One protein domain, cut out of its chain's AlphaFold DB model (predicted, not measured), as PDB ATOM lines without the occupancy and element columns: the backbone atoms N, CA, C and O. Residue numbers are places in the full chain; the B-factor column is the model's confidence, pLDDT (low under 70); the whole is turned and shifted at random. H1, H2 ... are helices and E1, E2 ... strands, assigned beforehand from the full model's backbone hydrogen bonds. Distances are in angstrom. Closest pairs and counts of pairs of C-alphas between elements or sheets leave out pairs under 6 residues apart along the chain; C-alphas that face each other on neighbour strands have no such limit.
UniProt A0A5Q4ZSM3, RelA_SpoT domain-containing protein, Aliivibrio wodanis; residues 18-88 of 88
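AT A GLANCE: This is residues 18 to 88 of the 88 residues of the protein "RelA_SpoT domain-containing protein" of Aliivibrio wodanis (UniProt A0A5Q4ZSM3). Two hairpins are joined in a flat, T-like shape: the strand hairpin of E1 and E2 makes the stem, and the helical hairpin of H1 and H2 makes the crossbar. The turn of residues 25 to 30 sticks out at the far tip of the stem, and residues 79 to 88, of which 79 to 86 belong to H2, stick out past H1 at one end of the crossbar. The 71 printed residues include two named strands and two named helices, in the order E1, E2, H1, H2; the sheet has the order E1 - E2 and is antiparallel, and the class is mixed, helices and strands. The whole is extended, with a radius of gyration of the C-alphas of 18.0 A, and the C-alphas span 49 by 46 by 11 A.

HOW THE PARTS SIT: E1, residues 18 to 24, and E2, residues 31 to 38, are antiparallel neighbours in a hairpin, with 154 degrees between their directions. The C-alphas of Ile 20 and Glu 35 face each other at 4.6 A. N 21 and O 34 are within hydrogen-bond range at 2.8 A, and N 34 and O 21 at 2.9 A. A tight link of 2 residues joins E2 to H1, residues 41 to 55. H1 and H2, residues 60 to 86, touch, with 11 pairs of C-alphas within 8 A; the closest C-alphas are those of Ser 42 and Leu 74, 5.3 A apart. They form a helical hairpin, with a shallow tilt of 11 degrees, opposite ways. E1 is apart from H1 and from H2, and E2 is apart from H2. Every O i to N i+4 pair is within hydrogen-bond range in H1, and 22 of 23 are in H2.

IN THESE COORDINATES: E1 begins at C-alpha 18, (-112.170, 61.416, -87.126), and is 19.3 A long from first to last C-alpha. E2 is 22.3 A long and ends at C-alpha 38, (-111.578, 55.079, -85.630). H1, 21.2 A long, begins at C-alpha 41. H2 is 38.5 A long and ends at C-alpha 86, (-101.623, 47.354, -69.700).

THE WHOLE: The two C-alphas farthest apart are those of Asp 27 and Lys 62, at 51.5 A. The printed part has no cut and ends at Asn 88, the chain's last residue. The link from E1 to E2 is short, with 6 residues, the link from H1 to H2 is tight, with 4, and no link is long. The mean pLDDT of the printed part is 82.8; residues 57 to 63 and 87 to 88 are under 70.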
ATOM      1  N   HIS A  18    -111.697  61.125 -85.777       82.44
ATOM      2  CA  HIS A  18    -112.170  61.416 -87.126       82.44
ATOM      3  C   HIS A  18    -110.992  61.891 -87.981       82.44
ATOM      4  O   HIS A  18    -110.261  62.803 -87.594       82.44
ATOM      5  N   ILE A  19    -110.788  61.259 -89.135       86.06
ATOM      6  CA  ILE A  19    -109.746  61.603 -90.103       86.06
ATOM      7  C   ILE A  19    -110.435  61.877 -91.435       86.06
ATOM      8  O   ILE A  19    -111.082  60.993 -91.991       86.06
ATOM      9  N   ILE A  20    -110.281  63.089 -91.963       87.69
ATOM     10  CA  ILE A  20    -110.790  63.442 -93.289       87.69
ATOM     11  C   ILE A  20    -109.664  63.238 -94.297       87.69
ATOM     12  O   ILE A  20    -108.602  63.851 -94.190       87.69
ATOM     13  N   VAL A  21    -109.901  62.384 -95.288       91.94
ATOM     14  CA  VAL A  21    -108.946  62.069 -96.348       91.94
ATOM     15  C   VAL A  21    -109.487  62.571 -97.676       91.94
ATOM     16  O   VAL A  21    -110.627  62.304 -98.049       91.94
ATOM     17  N   LYS A  22    -108.643  63.298 -98.407       93.62
ATOM     18  CA  LYS A  22    -108.925  63.732 -99.773       93.62
ATOM     19  C   LYS A  22    -108.322  62.727-100.744       93.62
ATOM     20  O   LYS A  22    -107.107  62.680-100.914       93.62
ATOM     21  N   LEU A  23    -109.178  61.937-101.372       91.81
ATOM     22  CA  LEU A  23    -108.810  60.931-102.357       91.81
ATOM     23  C   LEU A  23    -108.944  61.535-103.753       91.81
ATOM     24  O   LEU A  23    -109.957  62.151-104.081       91.81
ATOM     25  N   LYS A  24    -107.903  61.381-104.568       92.50
ATOM     26  CA  LYS A  24    -107.925  61.754-105.984       92.50
ATOM     27  C   LYS A  24    -107.960  60.476-106.803       92.50
ATOM     28  O   LYS A  24    -107.158  59.581-106.541       92.50
ATOM     29  N   ASN A  25    -108.864  60.403-107.771       89.50
ATOM     30  CA  ASN A  25    -108.822  59.331-108.752       89.50
ATOM     31  C   ASN A  25    -107.644  59.600-109.713       89.50
ATOM     32  O   ASN A  25    -107.538  60.719-110.207       89.50
ATOM     33  N   PRO A  26    -106.720  58.654-109.946       88.00
ATOM     34  CA  PRO A  26    -105.653  58.847-110.929       88.00
ATOM     35  C   PRO A  26    -106.167  58.884-112.378       88.00
ATOM     36  O   PRO A  26    -105.555  59.549-113.211       88.00
ATOM     37  N   ASP A  27    -107.300  58.234-112.664       91.75
ATOM     38  CA  ASP A  27    -107.843  58.080-114.021       91.75
ATOM     39  C   ASP A  27    -108.913  59.132-114.374       91.75
ATOM     40  O   ASP A  27    -109.342  59.240-115.524       91.75
ATOM     41  N   SER A  28    -109.354  59.936-113.400       92.25
ATOM     42  CA  SER A  28    -110.316  61.027-113.603       92.25
ATOM     43  C   SER A  28    -109.922  62.284-112.820       92.25
ATOM     44  O   SER A  28    -109.066  62.257-111.944       92.25
ATOM     45  N   LYS A  29    -110.552  63.432-113.105       88.81
ATOM     46  CA  LYS A  29    -110.350  64.661-112.303       88.81
ATOM     47  C   LYS A  29    -111.135  64.646-110.984       88.81
ATOM     48  O   LYS A  29    -111.165  65.661-110.286       88.81
ATOM     49  N   ASP A  30    -111.775  63.525-110.655       92.81
ATOM     50  CA  ASP A  30    -112.652  63.438-109.501       92.81
ATOM     51  C   ASP A  30    -111.858  63.460-108.201       92.81
ATOM     52  O   ASP A  30    -110.790  62.859-108.040       92.81
ATOM     53  N   VAL A  31    -112.433  64.173-107.243       90.81
ATOM     54  CA  VAL A  31    -111.896  64.325-105.905       90.81
ATOM     55  C   VAL A  31    -112.991  63.936-104.934       90.81
ATOM     56  O   VAL A  31    -114.046  64.565-104.896       90.81
ATOM     57  N   VAL A  32    -112.715  62.923-104.123       92.00
ATOM     58  CA  VAL A  32    -113.628  62.429-103.098       92.00
ATOM     59  C   VAL A  32    -113.074  62.795-101.730       92.00
ATOM     60  O   VAL A  32    -111.880  62.656-101.464       92.00
ATOM     61  N   LEU A  33    -113.947  63.271-100.848       90.75
ATOM     62  CA  LEU A  33    -113.646  63.391 -99.428       90.75
ATOM     63  C   LEU A  33    -114.218  62.165 -98.721       90.75
ATOM     64  O   LEU A  33    -115.408  61.885 -98.839       90.75
ATOM     65  N   ALA A  34    -113.366  61.441 -98.005       89.69
ATOM     66  CA  ALA A  34    -113.754  60.316 -97.169       89.69
ATOM     67  C   ALA A  34    -113.510  60.667 -95.698       89.69
ATOM     68  O   ALA A  34    -112.446  61.177 -95.350       89.69
ATOM     69  N   GLU A  35    -114.481  60.380 -94.836       86.19
ATOM     70  CA  GLU A  35    -114.303  60.438 -93.386       86.19
ATOM     71  C   GLU A  35    -114.027  59.027 -92.860       86.19
ATOM     72  O   GLU A  35    -114.812  58.103 -93.070       86.19
ATOM     73  N   ILE A  36    -112.903  58.865 -92.168       88.88
ATOM     74  CA  ILE A  36    -112.529  57.638 -91.472       88.88
ATOM     75  C   ILE A  36    -112.735  57.878 -89.981       88.88
ATOM     76  O   ILE A  36    -112.091  58.749 -89.394       88.88
ATOM     77  N   GLN A  37    -113.611  57.088 -89.367       87.88
ATOM     78  CA  GLN A  37    -113.866  57.126 -87.932       87.88
ATOM     79  C   GLN A  37    -113.233  55.896 -87.275       87.88
ATOM     80  O   GLN A  37    -113.618  54.762 -87.557       87.88
ATOM     81  N   ILE A  38    -112.248  56.122 -86.411       87.69
ATOM     82  CA  ILE A  38    -111.578  55.079 -85.630       87.69
ATOM     83  C   ILE A  38    -112.171  55.103 -84.224       87.69
ATOM     84  O   ILE A  38    -112.165  56.145 -83.565       87.69
ATOM     85  N   MET A  39    -112.679  53.954 -83.783       86.69
ATOM     86  CA  MET A  39    -113.410  53.814 -82.528       86.69
ATOM     87  C   MET A  39    -113.254  52.406 -81.935       86.69
ATOM     88  O   MET A  39    -113.043  51.442 -82.676       86.69
ATOM     89  N   THR A  40    -113.379  52.282 -80.612       86.62
ATOM     90  CA  THR A  40    -113.530  50.993 -79.920       86.62
ATOM     91  C   THR A  40    -114.882  50.363 -80.268       86.62
ATOM     92  O   THR A  40    -115.805  51.026 -80.757       86.62
ATOM     93  N   LEU A  41    -115.039  49.063 -79.995       88.12
ATOM     94  CA  LEU A  41    -116.326  48.387 -80.184       88.12
ATOM     95  C   LEU A  41    -117.428  49.036 -79.330       88.12
ATOM     96  O   LEU A  41    -118.552  49.222 -79.800       88.12
ATOM     97  N   SER A  42    -117.092  49.431 -78.104       89.81
ATOM     98  CA  SER A  42    -117.982  50.116 -77.171       89.81
ATOM     99  C   SER A  42    -118.455  51.462 -77.727       89.81
ATOM    100  O   SER A  42    -119.660  51.731 -77.793       89.81
ATOM    101  N   GLN A  43    -117.528  52.267 -78.249       86.00
ATOM    102  CA  GLN A  43    -117.823  53.540 -78.913       86.00
ATOM    103  C   GLN A  43    -118.714  53.352 -80.154       86.00
ATOM    104  O   GLN A  43    -119.696  54.085 -80.338       86.00
ATOM    105  N   PHE A  44    -118.449  52.327 -80.973       89.19
ATOM    106  CA  PHE A  44    -119.294  51.976 -82.119       89.19
ATOM    107  C   PHE A  44    -120.722  51.611 -81.701       89.19
ATOM    108  O   PHE A  44    -121.698  52.116 -82.270       89.19
ATOM    109  N   MET A  45    -120.867  50.757 -80.684       89.00
ATOM    110  CA  MET A  45    -122.175  50.333 -80.186       89.00
ATOM    111  C   MET A  45    -122.988  51.513 -79.657       89.00
ATOM    112  O   MET A  45    -124.157  51.671 -80.034       89.00
ATOM    113  N   PHE A  46    -122.369  52.365 -78.837       87.94
ATOM    114  CA  PHE A  46    -123.014  53.565 -78.319       87.94
ATOM    115  C   PHE A  46    -123.493  54.478 -79.451       87.94
ATOM    116  O   PHE A  46    -124.660  54.883 -79.472       87.94
ATOM    117  N   THR A  47    -122.625  54.750 -80.429       84.56
ATOM    118  CA  THR A  47    -122.918  55.624 -81.574       84.56
ATOM    119  C   THR A  47    -124.103  55.101 -82.384       84.56
ATOM    120  O   THR A  47    -125.060  55.834 -82.651       84.56
ATOM    121  N   LYS A  48    -124.109  53.802 -82.702       86.50
ATOM    122  CA  LYS A  48    -125.177  53.161 -83.483       86.50
ATOM    123  C   LYS A  48    -126.537  53.227 -82.778       86.50
ATOM    124  O   LYS A  48    -127.553  53.527 -83.412       86.50
ATOM    125  N   ILE A  49    -126.570  52.967 -81.470       86.06
ATOM    126  CA  ILE A  49    -127.799  53.002 -80.663       86.06
ATOM    127  C   ILE A  49    -128.300  54.443 -80.508       86.06
ATOM    128  O   ILE A  49    -129.477  54.720 -80.765       86.06
ATOM    129  N   SER A  50    -127.410  55.371 -80.152       82.44
ATOM    130  CA  SER A  50    -127.714  56.798 -79.994       82.44
ATOM    131  C   SER A  50    -128.282  57.411 -81.270       82.44
ATOM    132  O   SER A  50    -129.302  58.111 -81.213       82.44
ATOM    133  N   HIS A  51    -127.685  57.086 -82.421       82.56
ATOM    134  CA  HIS A  51    -128.141  57.537 -83.732       82.56
ATOM    135  C   HIS A  51    -129.529  56.977 -84.078       82.56
ATOM    136  O   HIS A  51    -130.440  57.733 -84.418       82.56
ATOM    137  N   LYS A  52    -129.757  55.668 -83.895       82.25
ATOM    138  CA  LYS A  52    -131.065  55.037 -84.159       82.25
ATOM    139  C   LYS A  52    -132.182  55.619 -83.286       82.25
ATOM    140  O   LYS A  52    -133.302  55.815 -83.759       82.25
ATOM    141  N   LEU A  53    -131.884  55.925 -82.024       79.56
ATOM    142  CA  LEU A  53    -132.822  56.581 -81.109       79.56
ATOM    143  C   LEU A  53    -133.040  58.062 -81.442       79.56
ATOM    144  O   LEU A  53    -134.107  58.597 -81.155       79.56
ATOM    145  N   HIS A  54    -132.039  58.747 -82.002       75.12
ATOM    146  CA  HIS A  54    -132.192  60.111 -82.510       75.12
ATOM    147  C   HIS A  54    -133.130  60.147 -83.712       75.12
ATOM    148  O   HIS A  54    -134.111  60.883 -83.679       75.12
ATOM    149  N   TYR A  55    -132.900  59.271 -84.688       74.88
ATOM    150  CA  TYR A  55    -133.713  59.180 -85.896       74.88
ATOM    151  C   TYR A  55    -135.197  58.906 -85.607       74.88
ATOM    152  O   TYR A  55    -136.079  59.527 -86.188       74.88
ATOM    153  N   LYS A  56    -135.498  58.009 -84.658       75.00
ATOM    154  CA  LYS A  56    -136.882  57.630 -84.318       75.00
ATOM    155  C   LYS A  56    -137.640  58.639 -83.439       75.00
ATOM    156  O   LYS A  56    -138.750  58.336 -83.016       75.00
ATOM    157  N   ASN A  57    -137.047  59.795 -83.123       67.31
ATOM    158  CA  ASN A  57    -137.638  60.878 -82.321       67.31
ATOM    159  C   ASN A  57    -138.316  60.424 -81.003       67.31
ATOM    160  O   ASN A  57    -139.280  61.025 -80.528       67.31
ATOM    161  N   VAL A  58    -137.816  59.339 -80.396       61.22
ATOM    162  CA  VAL A  58    -138.369  58.762 -79.163       61.22
ATOM    163  C   VAL A  58    -138.152  59.755 -78.011       61.22
ATOM    164  O   VAL A  58    -137.039  60.246 -77.812       61.22
ATOM    165  N   THR A  59    -139.224  60.071 -77.278       56.97
ATOM    166  CA  THR A  59    -139.327  61.088 -76.206       56.97
ATOM    167  C   THR A  59    -138.015  61.422 -75.461       56.97
ATOM    168  O   THR A  59    -137.399  60.593 -74.784       56.97
ATOM    169  N   LYS A  60    -137.613  62.705 -75.534       64.06
ATOM    170  CA  LYS A  60    -136.276  63.230 -75.174       64.06
ATOM    171  C   LYS A  60    -135.771  62.897 -73.757       64.06
ATOM    172  O   LYS A  60    -134.569  62.713 -73.577       64.06
ATOM    173  N   LYS A  61    -136.644  62.821 -72.741       60.97
ATOM    174  CA  LYS A  61    -136.216  62.662 -71.332       60.97
ATOM    175  C   LYS A  61    -135.767  61.237 -70.980       60.97
ATOM    176  O   LYS A  61    -134.685  61.074 -70.421       60.97
ATOM    177  N   LYS A  62    -136.542  60.202 -71.338       61.88
ATOM    178  CA  LYS A  62    -136.180  58.794 -71.055       61.88
ATOM    179  C   LYS A  62    -134.944  58.352 -71.853       61.88
ATOM    180  O   LYS A  62    -134.114  57.611 -71.331       61.88
ATOM    181  N   LYS A  63    -134.771  58.893 -73.069       68.69
ATOM    182  CA  LYS A  63    -133.586  58.693 -73.918       68.69
ATOM    183  C   LYS A  63    -132.282  59.106 -73.222       68.69
ATOM    184  O   LYS A  63    -131.324  58.344 -73.244       68.69
ATOM    185  N   LYS A  64    -132.246  60.293 -72.602       70.06
ATOM    186  CA  LYS A  64    -131.017  60.850 -72.010       70.06
ATOM    187  C   LYS A  64    -130.508  60.009 -70.836       70.06
ATOM    188  O   LYS A  64    -129.325  59.716 -70.771       70.06
ATOM    189  N   VAL A  65    -131.402  59.560 -69.952       78.50
ATOM    190  CA  VAL A  65    -131.013  58.725 -68.800       78.50
ATOM    191  C   VAL A  65    -130.517  57.348 -69.248       78.50
ATOM    192  O   VAL A  65    -129.484  56.890 -68.768       78.50
ATOM    193  N   GLY A  66    -131.222  56.698 -70.182       82.38
ATOM    194  CA  GLY A  66    -130.826  55.384 -70.696       82.38
ATOM    195  C   GLY A  66    -129.499  55.415 -71.454       82.38
ATOM    196  O   GLY A  66    -128.646  54.565 -71.218       82.38
ATOM    197  N   LEU A  67    -129.294  56.423 -72.309       83.12
ATOM    198  CA  LEU A  67    -128.032  56.594 -73.033       83.12
ATOM    199  C   LEU A  67    -126.872  56.913 -72.094       83.12
ATOM    200  O   LEU A  67    -125.817  56.314 -72.239       83.12
ATOM    201  N   ASN A  68    -127.067  57.775 -71.094       82.69
ATOM    202  CA  ASN A  68    -126.008  58.060 -70.126       82.69
ATOM    203  C   ASN A  68    -125.576  56.791 -69.376       82.69
ATOM    204  O   ASN A  68    -124.385  56.535 -69.260       82.69
ATOM    205  N   ARG A  69    -126.533  55.960 -68.933       87.12
ATOM    206  CA  ARG A  69    -126.226  54.672 -68.287       87.12
ATOM    207  C   ARG A  69    -125.472  53.727 -69.220       87.12
ATOM    208  O   ARG A  69    -124.510  53.102 -68.793       87.12
ATOM    209  N   LEU A  70    -125.907  53.630 -70.477       87.81
ATOM    210  CA  LEU A  70    -125.240  52.806 -71.482       87.81
ATOM    211  C   LEU A  70    -123.801  53.276 -71.722       87.81
ATOM    212  O   LEU A  70    -122.910  52.440 -71.752       87.81
ATOM    213  N   SER A  71    -123.579  54.588 -71.846       85.94
ATOM    214  CA  SER A  71    -122.237  55.165 -71.997       85.94
ATOM    215  C   SER A  71    -121.342  54.756 -70.834       85.94
ATOM    216  O   SER A  71    -120.299  54.167 -71.061       85.94
ATOM    217  N   THR A  72    -121.795  54.952 -69.591       87.19
ATOM    218  CA  THR A  72    -120.997  54.601 -68.408       87.19
ATOM    219  C   THR A  72    -120.640  53.116 -68.355       87.19
ATOM    220  O   THR A  72    -119.520  52.775 -67.999       87.19
ATOM    221  N   LEU A  73    -121.565  52.217 -68.712       91.44
ATOM    222  CA  LEU A  73    -121.276  50.777 -68.743       91.44
ATOM    223  C   LEU A  73    -120.230  50.425 -69.804       91.44
ATOM    224  O   LEU A  73    -119.355  49.603 -69.559       91.44
ATOM    225  N   LEU A  74    -120.329  51.049 -70.973       90.31
ATOM    226  CA  LEU A  74    -119.406  50.846 -72.083       90.31
ATOM    227  C   LEU A  74    -118.011  51.412 -71.777       90.31
ATOM    228  O   LEU A  74    -117.020  50.755 -72.079       90.31
ATOM    229  N   ASP A  75    -117.933  52.551 -71.087       86.00
ATOM    230  CA  ASP A  75    -116.668  53.133 -70.618       86.00
ATOM    231  C   ASP A  75    -115.971  52.221 -69.590       86.00
ATOM    232  O   ASP A  75    -114.746  52.086 -69.590       86.00
ATOM    233  N   VAL A  76    -116.746  51.555 -68.722       89.44
ATOM    234  CA  VAL A  76    -116.214  50.558 -67.776       89.44
ATOM    235  C   VAL A  76    -115.665  49.341 -68.518       89.44
ATOM    236  O   VAL A  76    -114.579  48.880 -68.182       89.44
ATOM    237  N   VAL A  77    -116.369  48.840 -69.538       88.94
ATOM    238  CA  VAL A  77    -115.878  47.722 -70.363       88.94
ATOM    239  C   VAL A  77    -114.549  48.079 -71.025       88.94
ATOM    240  O   VAL A  77    -113.602  47.303 -70.915       88.94
ATOM    241  N   ASP A  78    -114.450  49.253 -71.652       86.12
ATOM    242  CA  ASP A  78    -113.199  49.700 -72.278       86.12
ATOM    243  C   ASP A  78    -112.072  49.829 -71.238       86.12
ATOM    244  O   ASP A  78    -110.965  49.354 -71.476       86.12
ATOM    245  N   SER A  79    -112.372  50.357 -70.045       85.44
ATOM    246  CA  SER A  79    -111.396  50.481 -68.950       85.44
ATOM    247  C   SER A  79    -110.879  49.126 -68.445       85.44
ATOM    248  O   SER A  79    -109.690  48.983 -68.163       85.44
ATOM    249  N   GLU A  80    -111.749  48.120 -68.308       87.19
ATOM    250  CA  GLU A  80    -111.342  46.767 -67.896       87.19
ATOM    251  C   GLU A  80    -110.511  46.071 -68.979       87.19
ATOM    252  O   GLU A  80    -109.519  45.407 -68.680       87.19
ATOM    253  N   ILE A  81    -110.865  46.267 -70.250       86.31
ATOM    254  CA  ILE A  81    -110.085  45.751 -71.375       86.31
ATOM    255  C   ILE A  81    -108.693  46.396 -71.397       86.31
ATOM    256  O   ILE A  81    -107.694  45.683 -71.500       86.31
ATOM    257  N   GLU A  82    -108.605  47.720 -71.249       84.31
ATOM    258  CA  GLU A  82    -107.327  48.435 -71.168       84.31
ATOM    259  C   GLU A  82    -106.452  47.912 -70.025       84.31
ATOM    260  O   GLU A  82    -105.268  47.656 -70.239       84.31
ATOM    261  N   ARG A  83    -107.024  47.664 -68.839       84.25
ATOM    262  CA  ARG A  83    -106.301  47.070 -67.698       84.25
ATOM    263  C   ARG A  83    -105.702  45.704 -68.028       84.25
ATOM    264  O   ARG A  83    -104.556  45.449 -67.663       84.25
ATOM    265  N   CYS A  84    -106.441  44.851 -68.736       84.38
ATOM    266  CA  CYS A  84    -105.944  43.544 -69.173       84.38
ATOM    267  C   CYS A  84    -104.758  43.657 -70.144       84.38
ATOM    268  O   CYS A  84    -103.869  42.809 -70.119       84.38
ATOM    269  N   PHE A  85    -104.721  44.694 -70.987       80.06
ATOM    270  CA  PHE A  85    -103.625  44.918 -71.936       80.06
ATOM    271  C   PHE A  85    -102.433  45.682 -71.336       80.06
ATOM    272  O   PHE A  85    -101.293  45.474 -71.760       80.06
ATOM    273  N   ASP A  86    -102.665  46.551 -70.349       71.69
ATOM    274  CA  ASP A  86    -101.623  47.354 -69.700       71.69
ATOM    275  C   ASP A  86    -100.885  46.616 -68.567       71.69
ATOM    276  O   ASP A  86     -99.803  47.061 -68.187       71.69
ATOM    277  N   GLY A  87    -101.406  45.480 -68.087       55.97
ATOM    278  CA  GLY A  87    -100.842  44.636 -67.019       55.97
ATOM    279  C   GLY A  87     -99.554  43.848 -67.335       55.97
ATOM    280  O   GLY A  87     -99.246  42.914 -66.599       55.97
ATOM    281  N   ASN A  88     -98.813  44.223 -68.385       45.16
ATOM    282  CA  ASN A  88     -97.427  43.804 -68.666       45.16
ATOM    283  C   ASN A  88     -96.480  45.005 -68.576       45.16
ATOM    284  O   ASN A  88     -96.686  45.973 -69.364       45.16
TER     285      ASN A  88